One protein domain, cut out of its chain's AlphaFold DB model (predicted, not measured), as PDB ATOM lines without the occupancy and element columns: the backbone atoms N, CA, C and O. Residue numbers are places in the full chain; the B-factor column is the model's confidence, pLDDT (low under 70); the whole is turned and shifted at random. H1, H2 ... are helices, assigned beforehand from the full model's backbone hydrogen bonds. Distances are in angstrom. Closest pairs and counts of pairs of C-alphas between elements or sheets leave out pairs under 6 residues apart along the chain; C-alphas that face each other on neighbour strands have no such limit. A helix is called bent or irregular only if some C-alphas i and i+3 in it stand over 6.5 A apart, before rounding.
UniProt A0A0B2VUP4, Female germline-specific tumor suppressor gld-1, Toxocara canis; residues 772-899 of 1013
ATOM      1  N   ALA A 772      38.899  78.067 133.632       83.56
ATOM      2  CA  ALA A 772      40.118  77.941 132.830       83.56
ATOM      3  C   ALA A 772      39.895  77.153 131.519       83.56
ATOM      4  O   ALA A 772      40.474  77.483 130.481       83.56
ATOM      5  N   THR A 773      39.009  76.151 131.541       83.38
ATOM      6  CA  THR A 773      38.635  75.362 130.360       83.38
ATOM      7  C   THR A 773      37.877  76.158 129.297       83.38
ATOM      8  O   THR A 773      38.097  75.914 128.113       83.38
ATOM      9  N   ASP A 774      37.052  77.139 129.670       83.25
ATOM     10  CA  ASP A 774      36.319  77.972 128.701       83.25
ATOM     11  C   ASP A 774      37.269  78.888 127.920       83.25
ATOM     12  O   ASP A 774      37.170  79.015 126.699       83.25
ATOM     13  N   ILE A 775      38.252  79.462 128.618       84.44
ATOM     14  CA  ILE A 775      39.296  80.312 128.033       84.44
ATOM     15  C   ILE A 775      40.124  79.503 127.025       84.44
ATOM     16  O   ILE A 775      40.369  79.958 125.906       84.44
ATOM     17  N   GLU A 776      40.527  78.282 127.391       86.12
ATOM     18  CA  GLU A 776      41.276  77.391 126.500       86.12
ATOM     19  C   GLU A 776      40.426  76.886 125.319       86.12
ATOM     20  O   GLU A 776      40.954  76.700 124.223       86.12
ATOM     21  N   ASN A 777      39.108  76.731 125.488       86.00
ATOM     22  CA  ASN A 777      38.197  76.405 124.387       86.00
ATOM     23  C   ASN A 777      38.127  77.541 123.346       86.00
ATOM     24  O   ASN A 777      38.282  77.260 122.158       86.00
ATOM     25  N   ILE A 778      38.001  78.815 123.752       84.06
ATOM     26  CA  ILE A 778      38.039  79.941 122.792       84.06
ATOM     27  C   ILE A 778      39.425  80.067 122.149       84.06
ATOM     28  O   ILE A 778      39.529  80.159 120.927       84.06
ATOM     29  N   LYS A 779      40.511  79.967 122.932       87.88
ATOM     30  CA  LYS A 779      41.880  79.935 122.387       87.88
ATOM     31  C   LYS A 779      42.086  78.784 121.394       87.88
ATOM     32  O   LYS A 779      42.915  78.898 120.493       87.88
ATOM     33  N   ARG A 780      41.392  77.649 121.547       86.56
ATOM     34  CA  ARG A 780      41.430  76.519 120.599       86.56
ATOM     35  C   ARG A 780      40.655  76.813 119.316       86.56
ATOM     36  O   ARG A 780      41.155  76.475 118.248       86.56
ATOM     37  N   GLU A 781      39.491  77.452 119.410       83.50
ATOM     38  CA  GLU A 781      38.679  77.809 118.240       83.50
ATOM     39  C   GLU A 781      39.351  78.904 117.391       83.50
ATOM     40  O   GLU A 781      39.416  78.773 116.171       83.50
ATOM     41  N   VAL A 782      39.990  79.898 118.023       86.38
ATOM     42  CA  VAL A 782      40.861  80.877 117.339       86.38
ATOM     43  C   VAL A 782      41.981  80.158 116.570       86.38
ATOM     44  O   VAL A 782      42.033  80.260 115.347       86.38
ATOM     45  N   ARG A 783      42.777  79.299 117.229       86.56
ATOM     46  CA  ARG A 783      43.839  78.482 116.586       86.56
ATOM     47  C   ARG A 783      43.336  77.471 115.540       86.56
ATOM     48  O   ARG A 783      44.141  76.851 114.838       86.56
ATOM     49  N   LYS A 784      42.032  77.199 115.472       83.12
ATOM     50  CA  LYS A 784      41.402  76.347 114.449       83.12
ATOM     51  C   LYS A 784      41.041  77.188 113.228       83.12
ATOM     52  O   LYS A 784      41.426  76.825 112.120       83.12
ATOM     53  N   LEU A 785      40.404  78.339 113.435       78.50
ATOM     54  CA  LEU A 785      40.078  79.285 112.368       78.50
ATOM     55  C   LEU A 785      41.329  79.912 111.738       78.50
ATOM     56  O   LEU A 785      41.364  80.059 110.523       78.50
ATOM     57  N   GLU A 786      42.382  80.189 112.513       84.50
ATOM     58  CA  GLU A 786      43.676  80.667 111.994       84.50
ATOM     59  C   GLU A 786      44.354  79.647 111.058       84.50
ATOM     60  O   GLU A 786      44.924  80.038 110.044       84.50
ATOM     61  N   ARG A 787      44.226  78.337 111.313       81.94
ATOM     62  CA  ARG A 787      44.743  77.300 110.397       81.94
ATOM     63  C   ARG A 787      43.887  77.155 109.140       81.94
ATOM     64  O   ARG A 787      44.421  77.202 108.034       81.94
ATOM     65  N   PHE A 788      42.560  77.093 109.289       75.00
ATOM     66  CA  PHE A 788      41.652  77.094 108.136       75.00
ATOM     67  C   PHE A 788      41.817  78.348 107.259       75.00
ATOM     68  O   PHE A 788      41.629  78.282 106.045       75.00
ATOM     69  N   LEU A 789      42.183  79.488 107.853       71.62
ATOM     70  CA  LEU A 789      42.531  80.725 107.158       71.62
ATOM     71  C   LEU A 789      43.781  80.541 106.290       71.62
ATOM     72  O   LEU A 789      43.711  80.805 105.088       71.62
ATOM     73  N   GLU A 790      44.895  80.075 106.864       77.31
ATOM     74  CA  GLU A 790      46.155  79.848 106.136       77.31
ATOM     75  C   GLU A 790      45.971  78.875 104.958       77.31
ATOM     76  O   GLU A 790      46.472  79.111 103.854       77.31
ATOM     77  N   GLU A 791      45.185  77.815 105.162       76.06
ATOM     78  CA  GLU A 791      44.872  76.805 104.148       76.06
ATOM     79  C   GLU A 791      43.975  77.354 103.022       76.06
ATOM     80  O   GLU A 791      44.224  77.090 101.840       76.06
ATOM     81  N   ARG A 792      42.951  78.155 103.363       78.00
ATOM     82  CA  ARG A 792      41.981  78.724 102.404       78.00
ATOM     83  C   ARG A 792      42.456  80.019 101.733       78.00
ATOM     84  O   ARG A 792      41.860  80.428 100.734       78.00
ATOM     85  N   LEU A 793      43.527  80.661 102.217       80.56
ATOM     86  CA  LEU A 793      44.011  81.975 101.757       80.56
ATOM     87  C   LEU A 793      44.133  82.080 100.224       80.56
ATOM     88  O   LEU A 793      43.663  83.047  99.628       80.56
ATOM     89  N   LYS A 794      44.667  81.039  99.571       82.00
ATOM     90  CA  LYS A 794      44.852  80.968  98.107       82.00
ATOM     91  C   LYS A 794      43.539  81.083  97.325       82.00
ATOM     92  O   LYS A 794      43.512  81.677  96.249       82.00
ATOM     93  N   ILE A 795      42.448  80.537  97.864       83.62
ATOM     94  CA  ILE A 795      41.107  80.613  97.271       83.62
ATOM     95  C   ILE A 795      40.561  82.034  97.440       83.62
ATOM     96  O   ILE A 795      40.065  82.629  96.480       83.62
ATOM     97  N   TYR A 796      40.711  82.614  98.633       82.56
ATOM     98  CA  TYR A 796      40.277  83.983  98.915       82.56
ATOM     99  C   TYR A 796      41.017  85.033  98.080       82.56
ATOM    100  O   TYR A 796      40.372  85.948  97.568       82.56
ATOM    101  N   ASP A 797      42.325  84.883  97.860       84.81
ATOM    102  CA  ASP A 797      43.089  85.773  96.980       84.81
ATOM    103  C   ASP A 797      42.610  85.698  95.524       84.81
ATOM    104  O   ASP A 797      42.518  86.729  94.858       84.81
ATOM    105  N   LYS A 798      42.211  84.516  95.032       87.38
ATOM    106  CA  LYS A 798      41.627  84.372  93.687       87.38
ATOM    107  C   LYS A 798      40.219  84.958  93.584       87.38
ATOM    108  O   LYS A 798      39.891  85.588  92.578       87.38
ATOM    109  N   ILE A 799      39.405  84.836  94.635       85.56
ATOM    110  CA  ILE A 799      38.104  85.519  94.728       85.56
ATOM    111  C   ILE A 799      38.295  87.045  94.767       85.56
ATOM    112  O   ILE A 799      37.528  87.765  94.128       85.56
ATOM    113  N   ARG A 800      39.317  87.546  95.473       85.12
ATOM    114  CA  ARG A 800      39.673  88.974  95.536       85.12
ATOM    115  C   ARG A 800      40.147  89.490  94.173       85.12
ATOM    116  O   ARG A 800      39.565  90.446  93.668       85.12
ATOM    117  N   GLU A 801      41.089  88.794  93.527       89.81
ATOM    118  CA  GLU A 801      41.560  89.103  92.167       89.81
ATOM    119  C   GLU A 801      40.387  89.177  91.173       89.81
ATOM    120  O   GLU A 801      40.294  90.121  90.385       89.81
ATOM    121  N   TRP A 802      39.439  88.232  91.242       91.44
ATOM    122  CA  TRP A 802      38.232  88.280  90.417       91.44
ATOM    123  C   TRP A 802      37.318  89.465  90.768       91.44
ATOM    124  O   TRP A 802      36.880  90.167  89.854       91.44
ATOM    125  N   LYS A 803      37.039  89.719  92.059       87.06
ATOM    126  CA  LYS A 803      36.174  90.827  92.512       87.06
ATOM    127  C   LYS A 803      36.700  92.181  92.024       87.06
ATOM    128  O   LYS A 803      35.910  92.979  91.515       87.06
ATOM    129  N   ASP A 804      38.009  92.412  92.103       88.31
ATOM    130  CA  ASP A 804      38.640  93.665  91.673       88.31
ATOM    131  C   ASP A 804      38.601  93.835  90.146       88.31
ATOM    132  O   ASP A 804      38.156  94.873  89.644       88.31
ATOM    133  N   LEU A 805      38.975  92.797  89.385       90.88
ATOM    134  CA  LEU A 805      38.891  92.804  87.917       90.88
ATOM    135  C   LEU A 805      37.445  92.981  87.423       90.88
ATOM    136  O   LEU A 805      37.199  93.684  86.437       90.88
ATOM    137  N   TRP A 806      36.476  92.372  88.111       89.12
ATOM    138  CA  TRP A 806      35.056  92.537  87.820       89.12
ATOM    139  C   TRP A 806      34.593  93.964  88.131       89.12
ATOM    140  O   TRP A 806      34.003  94.607  87.263       89.12
ATOM    141  N   ALA A 807      34.919  94.520  89.300       87.06
ATOM    142  CA  ALA A 807      34.585  95.901  89.650       87.06
ATOM    143  C   ALA A 807      35.181  96.920  88.657       87.06
ATOM    144  O   ALA A 807      34.495  97.859  88.241       87.06
ATOM    145  N   GLU A 808      36.421  96.708  88.205       88.31
ATOM    146  CA  GLU A 808      37.067  97.541  87.186       88.31
ATOM    147  C   GLU A 808      36.334  97.449  85.833       88.31
ATOM    148  O   GLU A 808      36.016  98.479  85.224       88.31
ATOM    149  N   LYS A 809      35.961  96.234  85.401       86.50
ATOM    150  CA  LYS A 809      35.140  95.994  84.200       86.50
ATOM    151  C   LYS A 809      33.788  96.711  84.265       86.50
ATOM    152  O   LYS A 809      33.437  97.429  83.329       86.50
ATOM    153  N   ILE A 810      33.047  96.559  85.365       84.62
ATOM    154  CA  ILE A 810      31.754  97.228  85.588       84.62
ATOM    155  C   ILE A 810      31.929  98.756  85.553       84.62
ATOM    156  O   ILE A 810      31.134  99.464  84.929       84.62
ATOM    157  N   GLY A 811      33.006  99.270  86.159       81.81
ATOM    158  CA  GLY A 811      33.365 100.687  86.124       81.81
ATOM    159  C   GLY A 811      33.611 101.219  84.708       81.81
ATOM    160  O   GLY A 811      33.166 102.323  84.381       81.81
ATOM    161  N   TYR A 812      34.262 100.437  83.843       82.12
ATOM    162  CA  TYR A 812      34.423 100.772  82.425       82.12
ATOM    163  C   TYR A 812      33.105 100.685  81.640       82.12
ATOM    164  O   TYR A 812      32.769 101.631  80.927       82.12
ATOM    165  N   GLU A 813      32.319  99.617  81.803       77.19
ATOM    166  CA  GLU A 813      31.022  99.451  81.124       77.19
ATOM    167  C   GLU A 813      29.972 100.500  81.531       77.19
ATOM    168  O   GLU A 813      29.046 100.779  80.765       77.19
ATOM    169  N   SER A 814      30.103 101.096  82.719       74.75
ATOM    170  CA  SER A 814      29.311 102.258  83.129       74.75
ATOM    171  C   SER A 814      29.751 103.517  82.373       74.75
ATOM    172  O   SER A 814      28.927 104.173  81.733       74.75
ATOM    173  N   ARG A 815      31.057 103.829  82.392       72.38
ATOM    174  CA  ARG A 815      31.659 105.015  81.745       72.38
ATOM    175  C   ARG A 815      31.534 105.018  80.215       72.38
ATOM    176  O   ARG A 815      31.519 106.085  79.611       72.38
ATOM    177  N   ALA A 816      31.381 103.850  79.595       63.41
ATOM    178  CA  ALA A 816      31.156 103.702  78.154       63.41
ATOM    179  C   ALA A 816      29.835 104.327  77.642       63.41
ATOM    180  O   ALA A 816      29.650 104.432  76.435       63.41
ATOM    181  N   ASN A 817      28.923 104.749  78.530       60.09
ATOM    182  CA  ASN A 817      27.703 105.480  78.154       60.09
ATOM    183  C   ASN A 817      27.905 107.011  78.095       60.09
ATOM    184  O   ASN A 817      26.988 107.714  77.679       60.09
ATOM    185  N   ASP A 818      29.059 107.537  78.527       58.84
ATOM    186  CA  ASP A 818      29.349 108.978  78.547       58.84
ATOM    187  C   ASP A 818      30.128 109.400  77.290       58.84
ATOM    188  O   ASP A 818      31.212 108.886  76.997       58.84
ATOM    189  N   VAL A 819      29.581 110.370  76.554       56.41
ATOM    190  CA  VAL A 819      30.119 110.882  75.282       56.41
ATOM    191  C   VAL A 819      31.531 111.463  75.446       56.41
ATOM    192  O   VAL A 819      32.343 111.384  74.523       56.41
ATOM    193  N   LYS A 820      31.877 111.988  76.630       61.25
ATOM    194  CA  LYS A 820      33.209 112.568  76.896       61.25
ATOM    195  C   LYS A 820      34.327 111.520  76.995       61.25
ATOM    196  O   LYS A 820      35.498 111.876  76.869       61.25
ATOM    197  N   THR A 821      33.994 110.238  77.167       59.25
ATOM    198  CA  THR A 821      34.961 109.138  77.362       59.25
ATOM    199  C   THR A 821      35.889 108.914  76.157       59.25
ATOM    200  O   THR A 821      36.993 108.398  76.323       59.25
ATOM    201  N   TYR A 822      35.496 109.342  74.951       61.00
ATOM    202  CA  TYR A 822      36.249 109.109  73.710       61.00
ATOM    203  C   TYR A 822      37.228 110.239  73.325       61.00
ATOM    204  O   TYR A 822      37.878 110.168  72.282       61.00
ATOM    205  N   ILE A 823      37.394 111.272  74.162       62.06
ATOM    206  CA  ILE A 823      38.308 112.397  73.893       62.06
ATOM    207  C   ILE A 823      39.764 111.987  74.196       62.06
ATOM    208  O   ILE A 823      40.244 112.087  75.327       62.06
ATOM    209  N   ASN A 824      40.492 111.529  73.174       58.28
ATOM    210  CA  ASN A 824      41.840 110.971  73.324       58.28
ATOM    211  C   ASN A 824      42.956 112.037  73.424       58.28
ATOM    212  O   ASN A 824      43.752 112.210  72.502       58.28
ATOM    213  N   ARG A 825      43.056 112.739  74.561       54.78
ATOM    214  CA  ARG A 825      44.268 113.506  74.912       54.78
ATOM    215  C   ARG A 825      45.292 112.593  75.605       54.78
ATOM    216  O   ARG A 825      44.976 111.959  76.608       54.78
ATOM    217  N   GLY A 826      46.520 112.550  75.080       60.12
ATOM    218  CA  GLY A 826      47.667 111.892  75.724       60.12
ATOM    219  C   GLY A 826      47.640 110.356  75.757       60.12
ATOM    220  O   GLY A 826      48.150 109.771  76.705       60.12
ATOM    221  N   GLY A 827      47.003 109.686  74.789       70.19
ATOM    222  CA  GLY A 827      47.024 108.213  74.665       70.19
ATOM    223  C   GLY A 827      46.232 107.437  75.731       70.19
ATOM    224  O   GLY A 827      46.124 106.211  75.658       70.19
ATOM    225  N   ARG A 828      45.621 108.132  76.697       69.75
ATOM    226  CA  ARG A 828      44.898 107.548  77.840       69.75
ATOM    227  C   ARG A 828      43.765 106.601  77.423       69.75
ATOM    228  O   ARG A 828      43.506 105.619  78.114       69.75
ATOM    229  N   LEU A 829      43.122 106.848  76.277       72.75
ATOM    230  CA  LEU A 829      42.085 105.965  75.730       72.75
ATOM    231  C   LEU A 829      42.657 104.606  75.288       72.75
ATOM    232  O   LEU A 829      42.034 103.572  75.515       72.75
ATOM    233  N   GLN A 830      43.860 104.588  74.710       75.81
ATOM    234  CA  GLN A 830      44.525 103.357  74.270       75.81
ATOM    235  C   GLN A 830      44.956 102.500  75.468       75.81
ATOM    236  O   GLN A 830      44.739 101.290  75.456       75.81
ATOM    237  N   GLN A 831      45.458 103.129  76.538       78.94
ATOM    238  CA  GLN A 831      45.745 102.457  77.813       78.94
ATOM    239  C   GLN A 831      44.478 101.830  78.423       78.94
ATOM    240  O   GLN A 831      44.501 100.673  78.838       78.94
ATOM    241  N   ILE A 832      43.351 102.553  78.415       79.31
ATOM    242  CA  ILE A 832      42.052 102.043  78.886       79.31
ATOM    243  C   ILE A 832      41.588 100.838  78.050       79.31
ATOM    244  O   ILE A 832      41.182  99.827  78.618       79.31
ATOM    245  N   LEU A 833      41.683 100.901  76.718       80.81
ATOM    246  CA  LEU A 833      41.301  99.790  75.835       80.81
ATOM    247  C   LEU A 833      42.224  98.568  75.994       80.81
ATOM    248  O   LEU A 833      41.755  97.430  75.963       80.81
ATOM    249  N   GLN A 834      43.523  98.781  76.217       84.38
ATOM    250  CA  GLN A 834      44.482  97.713  76.514       84.38
ATOM    251  C   GLN A 834      44.186  97.055  77.871       84.38
ATOM    252  O   GLN A 834      44.157  95.827  77.960       84.38
ATOM    253  N   ARG A 835      43.872  97.851  78.904       87.94
ATOM    254  CA  ARG A 835      43.455  97.358  80.225       87.94
ATOM    255  C   ARG A 835      42.131  96.591  80.156       87.94
ATOM    256  O   ARG A 835      42.040  95.510  80.726       87.94
ATOM    257  N   GLN A 836      41.149  97.062  79.383       82.94
ATOM    258  CA  GLN A 836      39.896  96.332  79.131       82.94
ATOM    259  C   GLN A 836      40.127  94.982  78.436       82.94
ATOM    260  O   GLN A 836      39.535  93.986  78.850       82.94
ATOM    261  N   ARG A 837      41.006  94.916  77.423       85.69
ATOM    262  CA  ARG A 837      41.394  93.645  76.779       85.69
ATOM    263  C   ARG A 837      42.060  92.686  77.769       85.69
ATOM    264  O   ARG A 837      41.700  91.514  77.794       85.69
ATOM    265  N   TYR A 838      42.971  93.187  78.606       90.25
ATOM    266  CA  TYR A 838      43.598  92.399  79.671       90.25
ATOM    267  C   TYR A 838      42.557  91.842  80.654       90.25
ATOM    268  O   TYR A 838      42.530  90.639  80.880       90.25
ATOM    269  N   ILE A 839      41.649  92.677  81.172       88.44
ATOM    270  CA  ILE A 839      40.594  92.254  82.109       88.44
ATOM    271  C   ILE A 839      39.673  91.199  81.477       88.44
ATOM    272  O   ILE A 839      39.362  90.189  82.107       88.44
ATOM    273  N   ALA A 840      39.265  91.402  80.220       84.00
ATOM    274  CA  ALA A 840      38.410  90.464  79.495       84.00
ATOM    275  C   ALA A 840      39.067  89.088  79.279       84.00
ATOM    276  O   ALA A 840      38.362  88.081  79.299       84.00
ATOM    277  N   ALA A 841      40.393  89.041  79.113       88.19
ATOM    278  CA  ALA A 841      41.158  87.797  79.021       88.19
ATOM    279  C   ALA A 841      41.460  87.172  80.397       88.19
ATOM    280  O   ALA A 841      41.392  85.955  80.538       88.19
ATOM    281  N   ARG A 842      41.762  87.993  81.415       91.69
ATOM    282  CA  ARG A 842      42.190  87.546  82.751       91.69
ATOM    283  C   ARG A 842      41.042  86.995  83.596       91.69
ATOM    284  O   ARG A 842      41.262  86.027  84.314       91.69
ATOM    285  N   ILE A 843      39.825  87.545  83.496       89.75
ATOM    286  CA  ILE A 843      38.661  87.072  84.276       89.75
ATOM    287  C   ILE A 843      38.399  85.559  84.084       89.75
ATOM    288  O   ILE A 843      38.315  84.860  85.095       89.75
ATOM    289  N   PRO A 844      38.331  85.010  82.850       88.44
ATOM    290  CA  PRO A 844      38.241  83.562  82.639       88.44
ATOM    291  C   PRO A 844      39.434  82.766  83.186       88.44
ATOM    292  O   PRO A 844      39.247  81.657  83.680       88.44
ATOM    293  N   THR A 845      40.656  83.313  83.133       90.44
ATOM    294  CA  THR A 845      41.843  82.636  83.686       90.44
ATOM    295  C   THR A 845      41.756  82.515  85.205       90.44
ATOM    296  O   THR A 845      41.938  81.425  85.735       90.44
ATOM    297  N   VAL A 846      41.407  83.604  85.900       90.25
ATOM    298  CA  VAL A 846      41.247  83.629  87.365       90.25
ATOM    299  C   VAL A 846      40.123  82.700  87.813       90.25
ATOM    300  O   VAL A 846      40.271  82.016  88.820       90.25
ATOM    301  N   LEU A 847      39.032  82.611  87.048       89.88
ATOM    302  CA  LEU A 847      37.943  81.670  87.314       89.88
ATOM    303  C   LEU A 847      38.408  80.203  87.244       89.88
ATOM    304  O   LEU A 847      38.026  79.396  88.090       89.88
ATOM    305  N   ASN A 848      39.263  79.861  86.275       89.81
ATOM    306  CA  ASN A 848      39.816  78.512  86.150       89.81
ATOM    307  C   ASN A 848      40.907  78.218  87.201       89.81
ATOM    308  O   ASN A 848      40.946  77.119  87.745       89.81
ATOM    309  N   GLU A 849      41.749  79.198  87.543       90.94
ATOM    310  CA  GLU A 849      42.705  79.104  88.661       90.94
ATOM    311  C   GLU A 849      41.981  78.893  90.004       90.94
ATOM    312  O   GLU A 849      42.363  78.023  90.786       90.94
ATOM    313  N   LEU A 850      40.895  79.639  90.241       90.00
ATOM    314  CA  LEU A 850      40.025  79.497  91.410       90.00
ATOM    315  C   LEU A 850      39.388  78.107  91.478       90.00
ATOM    316  O   LEU A 850      39.356  77.507  92.551       90.00
ATOM    317  N   LYS A 851      38.896  77.588  90.345       89.94
ATOM    318  CA  LYS A 851      38.345  76.233  90.265       89.94
ATOM    319  C   LYS A 851      39.384  75.192  90.698       89.94
ATOM    320  O   LYS A 851      39.081  74.382  91.565       89.94
ATOM    321  N   VAL A 852      40.603  75.249  90.153       90.56
ATOM    322  CA  VAL A 852      41.666  74.272  90.458       90.56
ATOM    323  C   VAL A 852      42.056  74.287  91.939       90.56
ATOM    324  O   VAL A 852      42.106  73.224  92.552       90.56
ATOM    325  N   GLU A 853      42.295  75.455  92.549       87.94
ATOM    326  CA  GLU A 853      42.657  75.499  93.977       87.94
ATOM    327  C   GLU A 853      41.475  75.136  94.902       87.94
ATOM    328  O   GLU A 853      41.699  74.535  95.951       87.94
ATOM    329  N   ALA A 854      40.224  75.412  94.513       85.44
ATOM    330  CA  ALA A 854      39.045  75.016  95.292       85.44
ATOM    331  C   ALA A 854      38.712  73.512  95.176       85.44
ATOM    332  O   ALA A 854      38.373  72.887  96.180       85.44
ATOM    333  N   GLU A 855      38.856  72.898  93.996       87.19
ATOM    334  CA  GLU A 855      38.738  71.438  93.827       87.19
ATOM    335  C   GLU A 855      39.843  70.704  94.605       87.19
ATOM    336  O   GLU A 855      39.571  69.723  95.293       87.19
ATOM    337  N   LYS A 856      41.071  71.231  94.581       86.69
ATOM    338  CA  LYS A 856      42.222  70.738  95.352       86.69
ATOM    339  C   LYS A 856      42.032  70.859  96.869       86.69
ATOM    340  O   LYS A 856      42.411  69.940  97.587       86.69
ATOM    341  N   TYR A 857      41.437  71.950  97.359       84.00
ATOM    342  CA  TYR A 857      41.084  72.093  98.777       84.00
ATOM    343  C   TYR A 857      40.019  71.069  99.187       84.00
ATOM    344  O   TYR A 857      40.229  70.322 100.141       84.00
ATOM    345  N   ASN A 858      38.931  70.961  98.417       83.94
ATOM    346  CA  ASN A 858      37.843  70.015  98.680       83.94
ATOM    347  C   ASN A 858      38.268  68.538  98.541       83.94
ATOM    348  O   ASN A 858      37.612  67.669  99.102       83.94
ATOM    349  N   ALA A 859      39.356  68.240  97.822       84.19
ATOM    350  CA  ALA A 859      39.949  66.901  97.743       84.19
ATOM    351  C   ALA A 859      40.887  66.558  98.922       84.19
ATOM    352  O   ALA A 859      41.277  65.401  99.067       84.19
ATOM    353  N   ALA A 860      41.265  67.546  99.741       82.25
ATOM    354  CA  ALA A 860      42.153  67.388 100.897       82.25
ATOM    355  C   ALA A 860      41.421  67.450 102.255       82.25
ATOM    356  O   ALA A 860      42.056  67.266 103.290       82.25
ATOM    357  N   HIS A 861      40.111  67.713 102.251       79.56
ATOM    358  CA  HIS A 861      39.270  67.896 103.438       79.56
ATOM    359  C   HIS A 861      38.059  66.959 103.401       79.56
ATOM    360  O   HIS A 861      37.720  66.400 102.356       79.56
ATOM    361  N   GLU A 862      37.390  66.782 104.539       76.62
ATOM    362  CA  GLU A 862      36.166  65.985 104.595       76.62
ATOM    363  C   GLU A 862      34.992  66.688 103.881       76.62
ATOM    364  O   GLU A 862      34.950  67.920 103.835       76.62
ATOM    365  N   PRO A 863      33.984  65.948 103.370       70.38
ATOM    366  CA  PRO A 863      32.851  66.538 102.647       70.38
ATOM    367  C   PRO A 863      32.037  67.573 103.441       70.38
ATOM    368  O   PRO A 863      31.310  68.361 102.839       70.38
ATOM    369  N   GLN A 864      32.147  67.561 104.773       63.59
ATOM    370  CA  GLN A 864      31.501  68.510 105.684       63.59
ATOM    371  C   GLN A 864      32.246  69.851 105.819       63.59
ATOM    372  O   GLN A 864      31.607  70.862 106.087       63.59
ATOM    373  N   ASP A 865      33.556  69.889 105.546       66.56
ATOM    374  CA  ASP A 865      34.383  71.109 105.554       66.56
ATOM    375  C   ASP A 865      34.541  71.736 104.150       66.56
ATOM    376  O   ASP A 865      35.341  72.657 103.948       66.56
ATOM    377  N   ALA A 866      33.792  71.233 103.161       74.06
ATOM    378  CA  ALA A 866      33.877  71.653 101.766       74.06
ATOM    379  C   ALA A 866      33.595  73.156 101.588       74.06
ATOM    380  O   ALA A 866      32.624  73.708 102.105       74.06
ATOM    381  N   PHE A 867      34.437  73.830 100.806       75.94
ATOM    382  CA  PHE A 867      34.394  75.282 100.670       75.94
ATOM    383  C   PHE A 867      33.264  75.739  99.727       75.94
ATOM    384  O   PHE A 867      33.326  75.525  98.510       75.94
ATOM    385  N   LEU A 868      32.240  76.384 100.295       77.00
ATOM    386  CA  LEU A 868      31.010  76.817  99.619       77.00
ATOM    387  C   LEU A 868      30.701  78.301  99.883       77.00
ATOM    388  O   LEU A 868      31.053  78.852 100.920       77.00
ATOM    389  N   ILE A 869      30.007  78.937  98.936       76.12
ATOM    390  CA  ILE A 869      29.475  80.305  98.999       76.12
ATOM    391  C   ILE A 869      28.022  80.237  98.512       76.12
ATOM    392  O   ILE A 869      27.766  79.734  97.417       76.12
ATOM    393  N   ASP A 870      27.067  80.687  99.328       66.50
ATOM    394  CA  ASP A 870      25.616  80.556  99.088       66.50
ATOM    395  C   ASP A 870      25.191  79.126  98.674       66.50
ATOM    396  O   ASP A 870      24.400  78.916  97.753       66.50
ATOM    397  N   GLY A 871      25.777  78.115  99.328       71.81
ATOM    398  CA  GLY A 871      25.520  76.696  99.054       71.81
ATOM    399  C   GLY A 871      26.113  76.159  97.742       71.81
ATOM    400  O   GLY A 871      25.796  75.038  97.348       71.81
ATOM    401  N   GLN A 872      26.967  76.922  97.049       80.56
ATOM    402  CA  GLN A 872      27.613  76.512  95.795       80.56
ATOM    403  C   GLN A 872      29.142  76.651  95.851       80.56
ATOM    404  O   GLN A 872      29.658  77.510  96.561       80.56
ATOM    405  N   PRO A 873      29.908  75.855  95.082       85.38
ATOM    406  CA  PRO A 873      31.348  76.065  94.970       85.38
ATOM    407  C   PRO A 873      31.666  77.440  94.337       85.38
ATOM    408  O   PRO A 873      30.924  77.885  93.452       85.38
ATOM    409  N   PRO A 874      32.776  78.110  94.713       84.62
ATOM    410  CA  PRO A 874      32.985  79.537  94.431       84.62
ATOM    411  C   PRO A 874      32.941  79.920  92.953       84.62
ATOM    412  O   PRO A 874      32.429  80.983  92.600       84.62
ATOM    413  N   TRP A 875      33.461  79.055  92.079       85.31
ATOM    414  CA  TRP A 875      33.471  79.315  90.642       85.31
ATOM    415  C   TRP A 875      32.053  79.311  90.055       85.31
ATOM    416  O   TRP A 875      31.745  80.198  89.268       85.31
ATOM    417  N   LYS A 876      31.154  78.416  90.504       85.94
ATOM    418  CA  LYS A 876      29.744  78.411  90.068       85.94
ATOM    419  C   LYS A 876      28.988  79.646  90.550       85.94
ATOM    420  O   LYS A 876      28.243  80.243  89.778       85.94
ATOM    421  N   HIS A 877      29.207  80.055  91.800       85.25
ATOM    422  CA  HIS A 877      28.628  81.286  92.343       85.25
ATOM    423  C   HIS A 877      29.065  82.515  91.513       85.25
ATOM    424  O   HIS A 877      28.245  83.356  91.145       85.25
ATOM    425  N   ILE A 878      30.343  82.579  91.121       88.06
ATOM    426  CA  ILE A 878      30.868  83.624  90.227       88.06
ATOM    427  C   ILE A 878      30.293  83.524  88.801       88.06
ATOM    428  O   ILE A 878      29.892  84.544  88.234       88.06
ATOM    429  N   GLU A 879      30.201  82.325  88.216       87.44
ATOM    430  CA  GLU A 879      29.568  82.101  86.906       87.44
ATOM    431  C   GLU A 879      28.106  82.567  86.898       87.44
ATOM    432  O   GLU A 879      27.669  83.208  85.936       87.44
ATOM    433  N   TRP A 880      27.372  82.326  87.988       87.69
ATOM    434  CA  TRP A 880      26.008  82.810  88.176       87.69
ATOM    435  C   TRP A 880      25.940  84.345  88.201       87.69
ATOM    436  O   TRP A 880      25.194  84.914  87.405       87.69
ATOM    437  N   ILE A 881      26.787  85.035  88.984       85.56
ATOM    438  CA  ILE A 881      26.872  86.515  88.974       85.56
ATOM    439  C   ILE A 881      27.169  87.046  87.560       85.56
ATOM    440  O   ILE A 881      26.566  88.025  87.103       85.56
ATOM    441  N   MET A 882      28.099  86.407  86.842       86.25
ATOM    442  CA  MET A 882      28.460  86.794  85.476       86.25
ATOM    443  C   MET A 882      27.310  86.571  84.479       86.25
ATOM    444  O   MET A 882      27.155  87.364  83.542       86.25
ATOM    445  N   SER A 883      26.502  85.528  84.683       84.38
ATOM    446  CA  SER A 883      25.313  85.215  83.883       84.38
ATOM    447  C   SER A 883      24.171  86.203  84.145       84.38
ATOM    448  O   SER A 883      23.666  86.808  83.197       84.38
ATOM    449  N   GLU A 884      23.839  86.462  85.413       85.00
ATOM    450  CA  GLU A 884      22.822  87.439  85.829       85.00
ATOM    451  C   GLU A 884      23.122  88.837  85.279       85.00
ATOM    452  O   GLU A 884      22.272  89.477  84.654       85.00
ATOM    453  N   TYR A 885      24.372  89.297  85.403       83.94
ATOM    454  CA  TYR A 885      24.773  90.587  84.844       83.94
ATOM    455  C   TYR A 885      24.591  90.653  83.320       83.94
ATOM    456  O   TYR A 885      24.130  91.664  82.781       83.94
ATOM    457  N   LYS A 886      24.927  89.566  82.612       83.75
ATOM    458  CA  LYS A 886      24.764  89.449  81.157       83.75
ATOM    459  C   LYS A 886      23.284  89.452  80.758       83.75
ATOM    460  O   LYS A 886      22.930  90.137  79.797       83.75
ATOM    461  N   ALA A 887      22.426  88.755  81.504       80.12
ATOM    462  CA  ALA A 887      20.979  88.744  81.299       80.12
ATOM    463  C   ALA A 887      20.369  90.139  81.524       80.12
ATOM    464  O   ALA A 887      19.672  90.656  80.647       80.12
ATOM    465  N   HIS A 888      20.713  90.805  82.630       79.31
ATOM    466  CA  HIS A 888      20.251  92.159  82.939       79.31
ATOM    467  C   HIS A 888      20.729  93.195  81.902       79.31
ATOM    468  O   HIS A 888      19.944  94.038  81.458       79.31
ATOM    469  N   LYS A 889      21.978  93.105  81.420       78.38
ATOM    470  CA  LYS A 889      22.477  93.936  80.306       78.38
ATOM    471  C   LYS A 889      21.719  93.706  79.000       78.38
ATOM    472  O   LYS A 889      21.471  94.665  78.267       78.38
ATOM    473  N   GLU A 890      21.346  92.468  78.692       80.06
ATOM    474  CA  GLU A 890      20.572  92.168  77.486       80.06
ATOM    475  C   GLU A 890      19.109  92.623  77.618       80.06
ATOM    476  O   GLU A 890      18.549  93.150  76.657       80.06
ATOM    477  N   LEU A 891      18.522  92.563  78.818       75.94
ATOM    478  CA  LEU A 891      17.227  93.182  79.120       75.94
ATOM    479  C   LEU A 891      17.272  94.706  78.896       75.94
ATOM    480  O   LEU A 891      16.424  95.248  78.186       75.94
ATOM    481  N   GLN A 892      18.306  95.391  79.400       75.00
ATOM    482  CA  GLN A 892      18.515  96.827  79.161       75.00
ATOM    483  C   GLN A 892      18.662  97.161  77.666       75.00
ATOM    484  O   GLN A 892      18.139  98.178  77.208       75.00
ATOM    485  N   ARG A 893      19.336  96.311  76.878       75.75
ATOM    486  CA  ARG A 893      19.437  96.472  75.414       75.75
ATOM    487  C   ARG A 893      18.098  96.269  74.714       75.75
ATOM    488  O   ARG A 893      17.769  97.057  73.830       75.75
ATOM    489  N   ARG A 894      17.321  95.251  75.100       75.00
ATOM    490  CA  ARG A 894      15.973  94.997  74.562       75.00
ATOM    491  C   ARG A 894      15.036  96.166  74.855       75.00
ATOM    492  O   ARG A 894      14.389  96.653  73.933       75.00
ATOM    493  N   HIS A 895      15.053  96.689  76.080       70.62
ATOM    494  CA  HIS A 895      14.254  97.851  76.458       70.62
ATOM    495  C   HIS A 895      14.680  99.120  75.695       70.62
ATOM    496  O   HIS A 895      13.834  99.783  75.099       70.62
ATOM    497  N   LYS A 896      15.990  99.407  75.581       71.00
ATOM    498  CA  LYS A 896      16.494 100.508  74.730       71.00
ATOM    499  C   LYS A 896      16.079 100.354  73.257       71.00
ATOM    500  O   LYS A 896      15.738 101.351  72.630       71.00
ATOM    501  N   LYS A 897      16.064  99.131  72.706       69.25
ATOM    502  CA  LYS A 897      15.579  98.857  71.339       69.25
ATOM    503  C   LYS A 897      14.068  99.069  71.190       69.25
ATOM    504  O   LYS A 897      13.654  99.622  70.181       69.25
ATOM    505  N   GLN A 898      13.259  98.677  72.175       63.19
ATOM    506  CA  GLN A 898      11.810  98.923  72.170       63.19
ATOM    507  C   GLN A 898      11.494 100.425  72.214       63.19
ATOM    508  O   GLN A 898      10.737 100.910  71.379       63.19
ATOM    509  N   VAL A 899      12.142 101.176  73.113       60.41
ATOM    510  CA  VAL A 899      11.988 102.641  73.211       60.41
ATOM    511  C   VAL A 899      12.444 103.349  71.927       60.41
ATOM    512  O   VAL A 899      11.819 104.319  71.512       60.41
TER     513      VAL A 899
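This is residues 772 to 899 of the 1013 residues of the protein "Female germline-specific tumor suppressor gld-1" of Toxocara canis (UniProt A0A0B2VUP4). What shape does the model make? Residues 772 to 787 of a long bent helix, H1, stick out alone, while its second arm, H1b, runs side by side with H3. H4 packs on H3 with residues 874 to 878 and then splays off, and its residues 886 to 899 stick out; H1b, H3 and H4 make an up-and-down bundle, each running against the one before it. What is it made of? The printed part has 128 residues with four named helices, H1 H2 H3 H4, and no named strand, all helix in class. It is only just loose, close to extended, with a radius of gyration of the C-alphas of 20.7 A and spans of 67 by 38 by 28 A.

Where is H1? By its hydrogen bonds H1, residues 772 to 815, was assigned as one helix, but it is bent: C-alphas 791 and 794 are 7.3 A apart. Arm H1a, residues 772 to 791, begins at C-alpha 772 (40.118, 77.941, 132.830) and is 29.1 A long; H1b, residues 794 to 815, is 31.9 A long. What follows? H2, residues 819 to 822, is only just irregular, its end C-alphas 6.6 A apart. H3, residues 828 to 858, is 43.5 A long with a kink of 30 degrees near residue 843; H4, residues 874 to 899, is 37.7 A long and ends at C-alpha 899 (11.988, 102.641, 73.211).

What does H1 touch? H1b touches H3, closest at the C-alphas of Lys 798 and Leu 850, 5.6 A, at a shallow tilt of 29 degrees, opposite ways. H1a and H3 are only just apart, 8.1 A at the closest. Where is H4? H3 and H4 form a hairpin and touch through residues 847 to 854 and 874 to 878 alone, closest at the C-alphas of Lys 851 and Trp 875, 5.8 A, at a steep tilt of 39 degrees. Are the backbones helical? Every O i to N i+4 pair is within hydrogen-bond range in H1b and H4, 15 of 16 in H1a and 25 of 27 in H3; H2 is too short for such a pair.

How far does it reach? The farthest C-alphas, of Ala 772 and Val 899, are 70.4 A apart. Is it continuous? The printed part has no cut, and the link from H3 to H4, 15 residues, is long. Where is confidence low? Residues 816 to 826, 828, 864 to 865, 870 and 897 to 899 are under 70.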